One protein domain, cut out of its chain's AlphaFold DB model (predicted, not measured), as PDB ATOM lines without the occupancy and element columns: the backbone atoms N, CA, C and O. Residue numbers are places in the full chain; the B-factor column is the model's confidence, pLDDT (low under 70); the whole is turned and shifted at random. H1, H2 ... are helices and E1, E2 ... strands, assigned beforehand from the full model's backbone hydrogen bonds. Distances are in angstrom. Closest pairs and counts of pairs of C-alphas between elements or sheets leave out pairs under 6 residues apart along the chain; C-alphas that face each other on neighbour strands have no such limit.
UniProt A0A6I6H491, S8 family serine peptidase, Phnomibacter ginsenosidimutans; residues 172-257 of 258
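What this domain is: This is residues 172 to 257 of the 258 residues of the protein "S8 family serine peptidase" of Phnomibacter ginsenosidimutans (UniProt A0A6I6H491). With little regular structure, this is mostly loops round a small strand hairpin, E1 and E2, with H1 following directly on E2 and H2 well away from these three. The printed part has 86 residues, with only 25 in named elements, in the order E1, E2, H1, H2; the two-strand sheet is antiparallel and the class mixed. It is compact, with a radius of gyration of the C-alphas of 12.5 A, and spans 35 by 28 by 22 A.

How they stand to each other: Look first at the hairpin of E1, residues 199 to 202, and E2, residues 221 to 224: their directions differ by 165 degrees, and N 200 and O 223 are within hydrogen-bond range at 2.9 A. A tight link joins E2 to H1, residues 225 to 232. The closest C-alphas of E1 and H1 are those of Arg 199 and Gln 225, 5.7 A apart. H2, residues 248 to 256, is apart from E1, E2 and H1. In H1 and H2, every O i to N i+4 pair is within hydrogen-bond range.

Where its parts are: Find C-alpha 199 at (105.983, 83.513, 110.180), where E1 begins its 9.9 A; E2 measures 10.1 A and H1 10.5 A. H2 runs 12.4 A to C-alpha 256 at (112.353, 96.459, 103.900).

The domain as a whole: The C-alphas farthest apart, of Val 190 and Gly 218, are 35.7 A apart. The links E1 to E2 and H1 to H2 are long. The printed part has no cut, and no printed residue is under 70 in pLDDT.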
ATOM      1  N   VAL A 172     110.450  92.790 111.325       94.50
ATOM      2  CA  VAL A 172     109.592  93.629 110.482       94.50
ATOM      3  C   VAL A 172     108.309  92.855 110.194       94.50
ATOM      4  O   VAL A 172     108.367  91.709 109.754       94.50
ATOM      5  N   ALA A 173     107.157  93.466 110.466       93.88
ATOM      6  CA  ALA A 173     105.851  92.909 110.125       93.88
ATOM      7  C   ALA A 173     105.304  93.611 108.879       93.88
ATOM      8  O   ALA A 173     105.289  94.841 108.823       93.88
ATOM      9  N   ILE A 174     104.854  92.828 107.900       93.44
ATOM     10  CA  ILE A 174     104.328  93.311 106.621       93.44
ATOM     11  C   ILE A 174     102.904  92.776 106.464       93.44
ATOM     12  O   ILE A 174     102.679  91.571 106.558       93.44
ATOM     13  N   PHE A 175     101.950  93.682 106.249       92.38
ATOM     14  CA  PHE A 175     100.541  93.370 106.006       92.38
ATOM     15  C   PHE A 175     100.205  93.781 104.576       92.38
ATOM     16  O   PHE A 175      99.947  94.954 104.318       92.38
ATOM     17  N   ASP A 176     100.272  92.832 103.648       92.12
ATOM     18  CA  ASP A 176     100.223  93.118 102.213       92.12
ATOM     19  C   ASP A 176      99.600  91.940 101.431       92.12
ATOM     20  O   ASP A 176      98.922  91.098 102.021       92.12
ATOM     21  N   SER A 177      99.802  91.872 100.113       90.38
ATOM     22  CA  SER A 177      99.225  90.876  99.202       90.38
ATOM     23  C   SER A 177      99.759  89.453  99.369       90.38
ATOM     24  O   SER A 177      99.182  88.522  98.811       90.38
ATOM     25  N   GLY A 178     100.847  89.282 100.118       93.75
ATOM     26  CA  GLY A 178     101.533  88.012 100.319       93.75
ATOM     27  C   GLY A 178     103.046  88.191 100.297       93.75
ATOM     28  O   GLY A 178     103.556  89.307 100.382       93.75
ATOM     29  N   ILE A 179     103.762  87.074 100.189       96.38
ATOM     30  CA  ILE A 179     105.200  87.062  99.922       96.38
ATOM     31  C   ILE A 179     105.591  85.828  99.098       96.38
ATOM     32  O   ILE A 179     105.071  84.732  99.332       96.38
ATOM     33  N   ASP A 180     106.519  86.014  98.164       95.94
ATOM     34  CA  ASP A 180     107.236  84.957  97.448       95.94
ATOM     35  C   ASP A 180     108.279  84.314  98.374       95.94
ATOM     36  O   ASP A 180     109.455  84.675  98.404       95.94
ATOM     37  N   TRP A 181     107.807  83.444  99.262       95.56
ATOM     38  CA  TRP A 181     108.558  82.976 100.428       95.56
ATOM     39  C   TRP A 181     109.747  82.063 100.107       95.56
ATOM     40  O   TRP A 181     110.603  81.880 100.978       95.56
ATOM     41  N   ASP A 182     109.812  81.481  98.908       94.12
ATOM     42  CA  ASP A 182     110.921  80.628  98.474       94.12
ATOM     43  C   ASP A 182     112.012  81.399  97.712       94.12
ATOM     44  O   ASP A 182     113.069  80.820  97.423       94.12
ATOM     45  N   HIS A 183     111.826  82.701  97.469       94.94
ATOM     46  CA  HIS A 183     112.801  83.536  96.778       94.94
ATOM     47  C   HIS A 183     114.154  83.567  97.527       94.94
ATOM     48  O   HIS A 183     114.173  83.778  98.746       94.94
ATOM     49  N   PRO A 184     115.309  83.396  96.843       93.94
ATOM     50  CA  PRO A 184     116.635  83.344  97.477       93.94
ATOM     51  C   PRO A 184     116.980  84.538  98.384       93.94
ATOM     52  O   PRO A 184     117.623  84.359  99.417       93.94
ATOM     53  N   ASP A 185     116.506  85.739  98.047       93.00
ATOM     54  CA  ASP A 185     116.761  86.964  98.826       93.00
ATOM     55  C   ASP A 185     116.139  86.930 100.237       93.00
ATOM     56  O   ASP A 185     116.643  87.562 101.168       93.00
ATOM     57  N   PHE A 186     115.084  86.135 100.444       95.44
ATOM     58  CA  PHE A 186     114.462  85.957 101.762       95.44
ATOM     59  C   PHE A 186     115.045  84.782 102.549       95.44
ATOM     60  O   PHE A 186     114.524  84.411 103.607       95.44
ATOM     61  N   ARG A 187     116.144  84.195 102.070       94.69
ATOM     62  CA  ARG A 187     116.861  83.108 102.737       94.69
ATOM     63  C   ARG A 187     118.063  83.634 103.509       94.69
ATOM     64  O   ARG A 187     118.514  84.764 103.327       94.69
ATOM     65  N   ASP A 188     118.565  82.826 104.429       92.94
ATOM     66  CA  ASP A 188     119.766  83.157 105.176       92.94
ATOM     67  C   ASP A 188     120.969  83.223 104.210       92.94
ATOM     68  O   ASP A 188     121.171  82.315 103.399       92.94
ATOM     69  N   PRO A 189     121.776  84.298 104.256       89.88
ATOM     70  CA  PRO A 189     122.869  84.495 103.307       89.88
ATOM     71  C   PRO A 189     124.025  83.497 103.484       89.88
ATOM     72  O   PRO A 189     124.870  83.391 102.596       89.88
ATOM     73  N   VAL A 190     124.098  82.793 104.618       93.06
ATOM     74  CA  VAL A 190     125.109  81.764 104.904       93.06
ATOM     75  C   VAL A 190     124.555  80.367 104.629       93.06
ATOM     76  O   VAL A 190     125.268  79.535 104.070       93.06
ATOM     77  N   ASP A 191     123.297  80.113 104.993       94.56
ATOM     78  CA  ASP A 191     122.617  78.834 104.770       94.56
ATOM     79  C   ASP A 191     121.308  79.021 103.987       94.56
ATOM     80  O   ASP A 191     120.235  79.235 104.548       94.56
ATOM     81  N   GLN A 192     121.384  78.859 102.665       93.25
ATOM     82  CA  GLN A 192     120.242  78.995 101.752       93.25
ATOM     83  C   GLN A 192     119.150  77.917 101.935       93.25
ATOM     84  O   GLN A 192     118.151  77.940 101.217       93.25
ATOM     85  N   THR A 193     119.302  76.988 102.885       94.50
ATOM     86  CA  THR A 193     118.229  76.077 103.329       94.50
ATOM     87  C   THR A 193     117.399  76.651 104.483       94.50
ATOM     88  O   THR A 193     116.462  76.010 104.963       94.50
ATOM     89  N   LYS A 194     117.735  77.853 104.970       95.50
ATOM     90  CA  LYS A 194     117.027  78.548 106.051       95.50
ATOM     91  C   LYS A 194     116.378  79.816 105.528       95.50
ATOM     92  O   LYS A 194     116.998  80.600 104.823       95.50
ATOM     93  N   SER A 195     115.130  80.042 105.908       96.19
ATOM     94  CA  SER A 195     114.387  81.261 105.617       96.19
ATOM     95  C   SER A 195     114.675  82.314 106.681       96.19
ATOM     96  O   SER A 195     114.870  81.987 107.851       96.19
ATOM     97  N   ARG A 196     114.634  83.591 106.308       95.75
ATOM     98  CA  ARG A 196     114.604  84.727 107.243       95.75
ATOM     99  C   ARG A 196     113.185  85.097 107.670       95.75
ATOM    100  O   ARG A 196     113.014  85.885 108.599       95.75
ATOM    101  N   ILE A 197     112.175  84.524 107.018       97.06
ATOM    102  CA  ILE A 197     110.766  84.743 107.330       97.06
ATOM    103  C   ILE A 197     110.411  83.920 108.569       97.06
ATOM    104  O   ILE A 197     110.448  82.691 108.560       97.06
ATOM    105  N   LEU A 198     110.057  84.603 109.658       97.00
ATOM    106  CA  LEU A 198     109.733  83.938 110.923       97.00
ATOM    107  C   LEU A 198     108.353  83.275 110.892       97.00
ATOM    108  O   LEU A 198     108.170  82.186 111.445       97.00
ATOM    109  N   ARG A 199     107.373  83.957 110.291       96.44
ATOM    110  CA  ARG A 199     105.983  83.513 110.180       96.44
ATOM    111  C   ARG A 199     105.319  84.124 108.952       96.44
ATOM    112  O   ARG A 199     105.630  85.257 108.594       96.44
ATOM    113  N   ILE A 200     104.370  83.395 108.378       97.44
ATOM    114  CA  ILE A 200     103.422  83.897 107.378       97.44
ATOM    115  C   ILE A 200     102.022  83.568 107.875       97.44
ATOM    116  O   ILE A 200     101.779  82.461 108.351       97.44
ATOM    117  N   TRP A 201     101.099  84.513 107.749       96.69
ATOM    118  CA  TRP A 201      99.686  84.261 107.973       96.69
ATOM    119  C   TRP A 201      98.908  84.625 106.716       96.69
ATOM    120  O   TRP A 201      98.738  85.802 106.401       96.69
ATOM    121  N   ASP A 202      98.447  83.602 106.001       96.56
ATOM    122  CA  ASP A 202      97.608  83.781 104.824       96.56
ATOM    123  C   ASP A 202      96.138  83.795 105.248       96.56
ATOM    124  O   ASP A 202      95.546  82.772 105.601       96.56
ATOM    125  N   GLN A 203      95.556  84.990 105.230       94.06
ATOM    126  CA  GLN A 203      94.178  85.245 105.646       94.06
ATOM    127  C   GLN A 203      93.134  84.732 104.647       94.06
ATOM    128  O   GLN A 203      91.956  84.645 104.992       94.06
ATOM    129  N   THR A 204      93.546  84.406 103.421       92.06
ATOM    130  CA  THR A 204      92.641  83.972 102.348       92.06
ATOM    131  C   THR A 204      92.362  82.473 102.390       92.06
ATOM    132  O   THR A 204      91.373  81.999 101.825       92.06
ATOM    133  N   LEU A 205      93.211  81.711 103.083       94.19
ATOM    134  CA  LEU A 205      93.113  80.263 103.139       94.19
ATOM    135  C   LEU A 205      92.170  79.795 104.245       94.19
ATOM    136  O   LEU A 205      92.179  80.283 105.371       94.19
ATOM    137  N   THR A 206      91.395  78.759 103.937       95.38
ATOM    138  CA  THR A 206      90.711  77.958 104.957       95.38
ATOM    139  C   THR A 206      91.626  76.798 105.360       95.38
ATOM    140  O   THR A 206      92.109  76.115 104.449       95.38
ATOM    141  N   PRO A 207      91.891  76.574 106.667       94.94
ATOM    142  CA  PRO A 207      92.724  75.463 107.123       94.94
ATOM    143  C   PRO A 207      92.219  74.106 106.639       94.94
ATOM    144  O   PRO A 207      91.029  73.802 106.748       94.94
ATOM    145  N   ILE A 208      93.137  73.280 106.140       94.06
ATOM    146  CA  ILE A 208      92.900  71.858 105.864       94.06
ATOM    147  C   ILE A 208      93.540  70.975 106.947       94.06
ATOM    148  O   ILE A 208      94.132  71.468 107.907       94.06
ATOM    149  N   ALA A 209      93.392  69.651 106.838       91.62
ATOM    150  CA  ALA A 209      93.936  68.718 107.824       91.62
ATOM    151  C   ALA A 209      95.450  68.924 108.022       91.62
ATOM    152  O   ALA A 209      96.220  68.837 107.071       91.62
ATOM    153  N   GLY A 210      95.860  69.174 109.269       88.19
ATOM    154  CA  GLY A 210      97.253  69.442 109.638       88.19
ATOM    155  C   GLY A 210      97.627  70.926 109.694       88.19
ATOM    156  O   GLY A 210      98.639  71.252 110.304       88.19
ATOM    157  N   GLU A 211      96.799  71.821 109.153       94.50
ATOM    158  CA  GLU A 211      96.996  73.269 109.232       94.50
ATOM    159  C   GLU A 211      96.255  73.882 110.423       94.50
ATOM    160  O   GLU A 211      95.288  73.329 110.952       94.50
ATOM    161  N   SER A 212      96.692  75.069 110.841       93.62
ATOM    162  CA  SER A 212      96.036  75.819 111.909       93.62
ATOM    163  C   SER A 212      96.037  77.314 111.621       93.62
ATOM    164  O   SER A 212      96.933  77.844 110.963       93.62
ATOM    165  N   SER A 213      95.002  77.991 112.110       94.19
ATOM    166  CA  SER A 213      94.944  79.450 112.168       94.19
ATOM    167  C   SER A 213      95.721  79.972 113.377       94.19
ATOM    168  O   SER A 213      95.866  79.241 114.364       94.19
ATOM    169  N   PRO A 214      96.138  81.251 113.382       91.00
ATOM    170  CA  PRO A 214      96.682  81.875 114.581       91.00
ATOM    171  C   PRO A 214      95.708  81.730 115.757       91.00
ATOM    172  O   PRO A 214      94.518  82.036 115.628       91.00
ATOM    173  N   ALA A 215      96.224  81.286 116.907       81.56
ATOM    174  CA  ALA A 215      95.423  80.840 118.054       81.56
ATOM    175  C   ALA A 215      94.394  81.869 118.562       81.56
ATOM    176  O   ALA A 215      93.366  81.496 119.118       81.56
ATOM    177  N   VAL A 216      94.665  83.161 118.366       82.94
ATOM    178  CA  VAL A 216      93.805  84.277 118.793       82.94
ATOM    179  C   VAL A 216      92.817  84.757 117.725       82.94
ATOM    180  O   VAL A 216      91.912  85.517 118.055       82.94
ATOM    181  N   LEU A 217      92.973  84.346 116.463       84.69
ATOM    182  CA  LEU A 217      92.216  84.899 115.330       84.69
ATOM    183  C   LEU A 217      91.220  83.892 114.749       84.69
ATOM    184  O   LEU A 217      90.126  84.282 114.358       84.69
ATOM    185  N   GLY A 218      91.561  82.599 114.732       88.50
ATOM    186  CA  GLY A 218      90.628  81.536 114.340       88.50
ATOM    187  C   GLY A 218      90.267  81.484 112.847       88.50
ATOM    188  O   GLY A 218      89.325  80.784 112.487       88.50
ATOM    189  N   TYR A 219      90.992  82.205 111.984       92.69
ATOM    190  CA  TYR A 219      90.868  82.124 110.525       92.69
ATOM    191  C   TYR A 219      92.223  82.289 109.823       92.69
ATOM    192  O   TYR A 219      93.213  82.715 110.428       92.69
ATOM    193  N   GLY A 220      92.267  81.959 108.531       94.75
ATOM    194  CA  GLY A 220      93.510  81.923 107.763       94.75
ATOM    195  C   GLY A 220      94.393  80.734 108.142       94.75
ATOM    196  O   GLY A 220      94.066  79.963 109.045       94.75
ATOM    197  N   VAL A 221      95.536  80.603 107.481       97.31
ATOM    198  CA  VAL A 221      96.530  79.559 107.764       97.31
ATOM    199  C   VAL A 221      97.841  80.197 108.190       97.31
ATOM    200  O   VAL A 221      98.338  81.112 107.534       97.31
ATOM    201  N   GLU A 222      98.397  79.724 109.304       96.56
ATOM    202  CA  GLU A 222      99.703  80.141 109.799       96.56
ATOM    203  C   GLU A 222     100.803  79.157 109.375       96.56
ATOM    204  O   GLU A 222     100.749  77.955 109.651       96.56
ATOM    205  N   TYR A 223     101.859  79.695 108.771       97.31
ATOM    206  CA  TYR A 223     103.096  78.984 108.485       97.31
ATOM    207  C   TYR A 223     104.202  79.488 109.405       97.31
ATOM    208  O   TYR A 223     104.438  80.690 109.533       97.31
ATOM    209  N   THR A 224     104.894  78.556 110.054       96.44
ATOM    210  CA  THR A 224     106.067  78.852 110.877       96.44
ATOM    211  C   THR A 224     107.328  78.800 110.024       96.44
ATOM    212  O   THR A 224     107.353  78.139 108.988       96.44
ATOM    213  N   GLN A 225     108.412  79.412 110.496       96.44
ATOM    214  CA  GLN A 225     109.727  79.279 109.865       96.44
ATOM    215  C   GLN A 225     110.153  77.816 109.667       96.44
ATOM    216  O   GLN A 225     110.814  77.505 108.687       96.44
ATOM    217  N   ALA A 226     109.758  76.903 110.561       95.44
ATOM    218  CA  ALA A 226     110.040  75.478 110.395       95.44
ATOM    219  C   ALA A 226     109.299  74.886 109.187       95.44
ATOM    220  O   ALA A 226     109.901  74.144 108.420       95.44
ATOM    221  N   HIS A 227     108.030  75.258 108.979       95.69
ATOM    222  CA  HIS A 227     107.287  74.855 107.782       95.69
ATOM    223  C   HIS A 227     107.972  75.371 106.514       95.69
ATOM    224  O   HIS A 227     108.176  74.603 105.588       95.69
ATOM    225  N   ILE A 228     108.387  76.642 106.505       96.62
ATOM    226  CA  ILE A 228     109.063  77.257 105.353       96.62
ATOM    227  C   ILE A 228     110.412  76.578 105.086       96.62
ATOM    228  O   ILE A 228     110.698  76.207 103.954       96.62
ATOM    229  N   ASN A 229     111.225  76.364 106.125       96.38
ATOM    230  CA  ASN A 229     112.528  75.707 106.010       96.38
ATOM    231  C   ASN A 229     112.415  74.298 105.418       96.38
ATOM    232  O   ASN A 229     113.224  73.946 104.569       96.38
ATOM    233  N   ASN A 230     111.405  73.525 105.826       94.38
ATOM    234  CA  ASN A 230     111.164  72.186 105.284       94.38
ATOM    235  C   ASN A 230     110.812  72.201 103.784       94.38
ATOM    236  O   ASN A 230     110.979  71.192 103.113       94.38
ATOM    237  N   GLU A 231     110.308  73.315 103.244       94.62
ATOM    238  CA  GLU A 231     110.044  73.428 101.804       94.62
ATOM    239  C   GLU A 231     111.296  73.794 101.000       94.62
ATOM    240  O   GLU A 231     111.440  73.390  99.847       94.62
ATOM    241  N   ILE A 232     112.217  74.557 101.595       94.31
ATOM    242  CA  ILE A 232     113.382  75.116 100.893       94.31
ATOM    243  C   ILE A 232     114.693  74.361 101.151       94.31
ATOM    244  O   ILE A 232     115.724  74.735 100.588       94.31
ATOM    245  N   ASP A 233     114.676  73.309 101.974       90.25
ATOM    246  CA  ASP A 233     115.856  72.505 102.330       90.25
ATOM    247  C   ASP A 233     116.323  71.524 101.240       90.25
ATOM    248  O   ASP A 233     117.349  70.860 101.393       90.25
ATOM    249  N   GLY A 234     115.602  71.470 100.118       83.25
ATOM    250  CA  GLY A 234     115.864  70.556  99.007       83.25
ATOM    251  C   GLY A 234     115.009  69.286  99.031       83.25
ATOM    252  O   GLY A 234     115.087  68.499  98.088       83.25
ATOM    253  N   THR A 235     114.157  69.105 100.045       86.62
ATOM    254  CA  THR A 235     113.187  68.005 100.156       86.62
ATOM    255  C   THR A 235     111.764  68.511 100.447       86.62
ATOM    256  O   THR A 235     111.228  68.244 101.521       86.62
ATOM    257  N   PRO A 236     111.111  69.205  99.488       83.75
ATOM    258  CA  PRO A 236     109.860  69.916  99.751       83.75
ATOM    259  C   PRO A 236     108.718  68.979 100.154       83.75
ATOM    260  O   PRO A 236     108.444  67.984  99.474       83.75
ATOM    261  N   ALA A 237     108.012  69.321 101.232       83.81
ATOM    262  CA  ALA A 237     106.860  68.572 101.732       83.81
ATOM    263  C   ALA A 237     105.526  69.035 101.115       83.81
ATOM    264  O   ALA A 237     104.491  68.411 101.359       83.81
ATOM    265  N   SER A 238     105.542  70.094 100.293       86.94
ATOM    266  CA  SER A 238     104.359  70.726  99.687       86.94
ATOM    267  C   SER A 238     103.312  71.178 100.714       86.94
ATOM    268  O   SER A 238     102.111  71.162 100.444       86.94
ATOM    269  N   TYR A 239     103.766  71.569 101.903       91.62
ATOM    270  CA  TYR A 239     102.940  72.035 103.010       91.62
ATOM    271  C   TYR A 239     102.623  73.533 102.905       91.62
ATOM    272  O   TYR A 239     101.491  73.949 103.151       91.62
ATOM    273  N   VAL A 240     103.598  74.370 102.535       95.06
ATOM    274  CA  VAL A 240     103.383  75.821 102.392       95.06
ATOM    275  C   VAL A 240     102.753  76.119 101.032       95.06
ATOM    276  O   VAL A 240     103.403  76.018  99.999       95.06
ATOM    277  N   ARG A 241     101.471  76.503 101.027       94.81
ATOM    278  CA  ARG A 241     100.683  76.737  99.796       94.81
ATOM    279  C   ARG A 241     100.242  78.188  99.573       94.81
ATOM    280  O   ARG A 241      99.465  78.456  98.662       94.81
ATOM    281  N   THR A 242     100.699  79.114 100.416       95.12
ATOM    282  CA  THR A 242     100.500  80.562 100.215       95.12
ATOM    283  C   THR A 242     101.328  81.047  99.027       95.12
ATOM    284  O   THR A 242     102.444  80.573  98.819       95.12
ATOM    285  N   GLN A 243     100.801  82.010  98.269       92.88
ATOM    286  CA  GLN A 243     101.490  82.637  97.137       92.88
ATOM    287  C   GLN A 243     101.120  84.118  97.042       92.88
ATOM    288  O   GLN A 243      99.962  84.482  97.237       92.88
ATOM    289  N   ASP A 244     102.087  84.964  96.690       93.38
ATOM    290  CA  ASP A 244     101.827  86.367  96.363       93.38
ATOM    291  C   ASP A 244     101.475  86.522  94.881       93.38
ATOM    292  O   ASP A 244     102.331  86.761  94.033       93.38
ATOM    293  N   VAL A 245     100.193  86.396  94.550       90.00
ATOM    294  CA  VAL A 245      99.723  86.515  93.157       90.00
ATOM    295  C   VAL A 245      99.773  87.947  92.610       90.00
ATOM    296  O   VAL A 245      99.630  88.145  91.405       90.00
ATOM    297  N   ASN A 246      99.930  88.953  93.477       90.62
ATOM    298  CA  ASN A 246     100.005  90.358  93.079       90.62
ATOM    299  C   ASN A 246     101.462  90.821  92.912       90.62
ATOM    300  O   ASN A 246     101.762  91.571  91.987       90.62
ATOM    301  N   GLY A 247     102.355  90.366  93.793       87.81
ATOM    302  CA  GLY A 247     103.775  90.723  93.816       87.81
ATOM    303  C   GLY A 247     104.095  92.000  94.602       87.81
ATOM    304  O   GLY A 247     105.268  92.281  94.859       87.81
ATOM    305  N   HIS A 248     103.083  92.782  94.998       88.81
ATOM    306  CA  HIS A 248     103.278  94.015  95.763       88.81
ATOM    307  C   HIS A 248     103.917  93.742  97.132       88.81
ATOM    308  O   HIS A 248     104.920  94.372  97.471       88.81
ATOM    309  N   GLY A 249     103.412  92.759  97.879       91.44
ATOM    310  CA  GLY A 249     103.945  92.397  99.191       91.44
ATOM    311  C   GLY A 249     105.381  91.885  99.135       91.44
ATOM    312  O   GLY A 249     106.215  92.306  99.938       91.44
ATOM    313  N   SER A 250     105.710  91.076  98.129       94.06
ATOM    314  CA  SER A 250     107.083  90.623  97.872       94.06
ATOM    315  C   SER A 250     108.024  91.792  97.578       94.06
ATOM    316  O   SER A 250     109.128  91.858  98.118       94.06
ATOM    317  N   HIS A 251     107.577  92.769  96.785       91.44
ATOM    318  CA  HIS A 251     108.361  93.967  96.493       91.44
ATOM    319  C   HIS A 251     108.576  94.839  97.744       91.44
ATOM    320  O   HIS A 251     109.695  95.286  98.007       91.44
ATOM    321  N   VAL A 252     107.533  95.040  98.560       90.12
ATOM    322  CA  VAL A 252     107.632  95.745  99.852       90.12
ATOM    323  C   VAL A 252     108.603  95.028 100.793       90.12
ATOM    324  O   VAL A 252     109.451  95.677 101.412       90.12
ATOM    325  N   ALA A 253     108.529  93.697 100.870       92.88
ATOM    326  CA  ALA A 253     109.429  92.889 101.684       92.88
ATOM    327  C   ALA A 253     110.884  92.988 101.221       92.88
ATOM    328  O   ALA A 253     111.762  93.172 102.062       92.88
ATOM    329  N   GLY A 254     111.141  92.962  99.912       91.19
ATOM    330  CA  GLY A 254     112.483  93.153  99.358       91.19
ATOM    331  C   GLY A 254     113.073  94.530  99.680       91.19
ATOM    332  O   GLY A 254     114.255  94.646  99.986       91.19
ATOM    333  N   ILE A 255     112.255  95.588  99.701       88.44
ATOM    334  CA  ILE A 255     112.719  96.922 100.121       88.44
ATOM    335  C   ILE A 255     113.082  96.936 101.611       88.44
ATOM    336  O   ILE A 255     114.103  97.504 102.000       88.44
ATOM    337  N   ALA A 256     112.229  96.351 102.451       87.50
ATOM    338  CA  ALA A 256     112.353  96.459 103.900       87.50
ATOM    339  C   ALA A 256     113.392  95.500 104.503       87.50
ATOM    340  O   ALA A 256     114.016  95.829 105.514       87.50
ATOM    341  N   ALA A 257     113.535  94.305 103.928       82.69
ATOM    342  CA  ALA A 257     114.259  93.193 104.528       82.69
ATOM    343  C   ALA A 257     114.774  92.198 103.468       82.69
ATOM    344  O   ALA A 257     114.381  91.030 103.467       82.69
TER     345      ALA A 257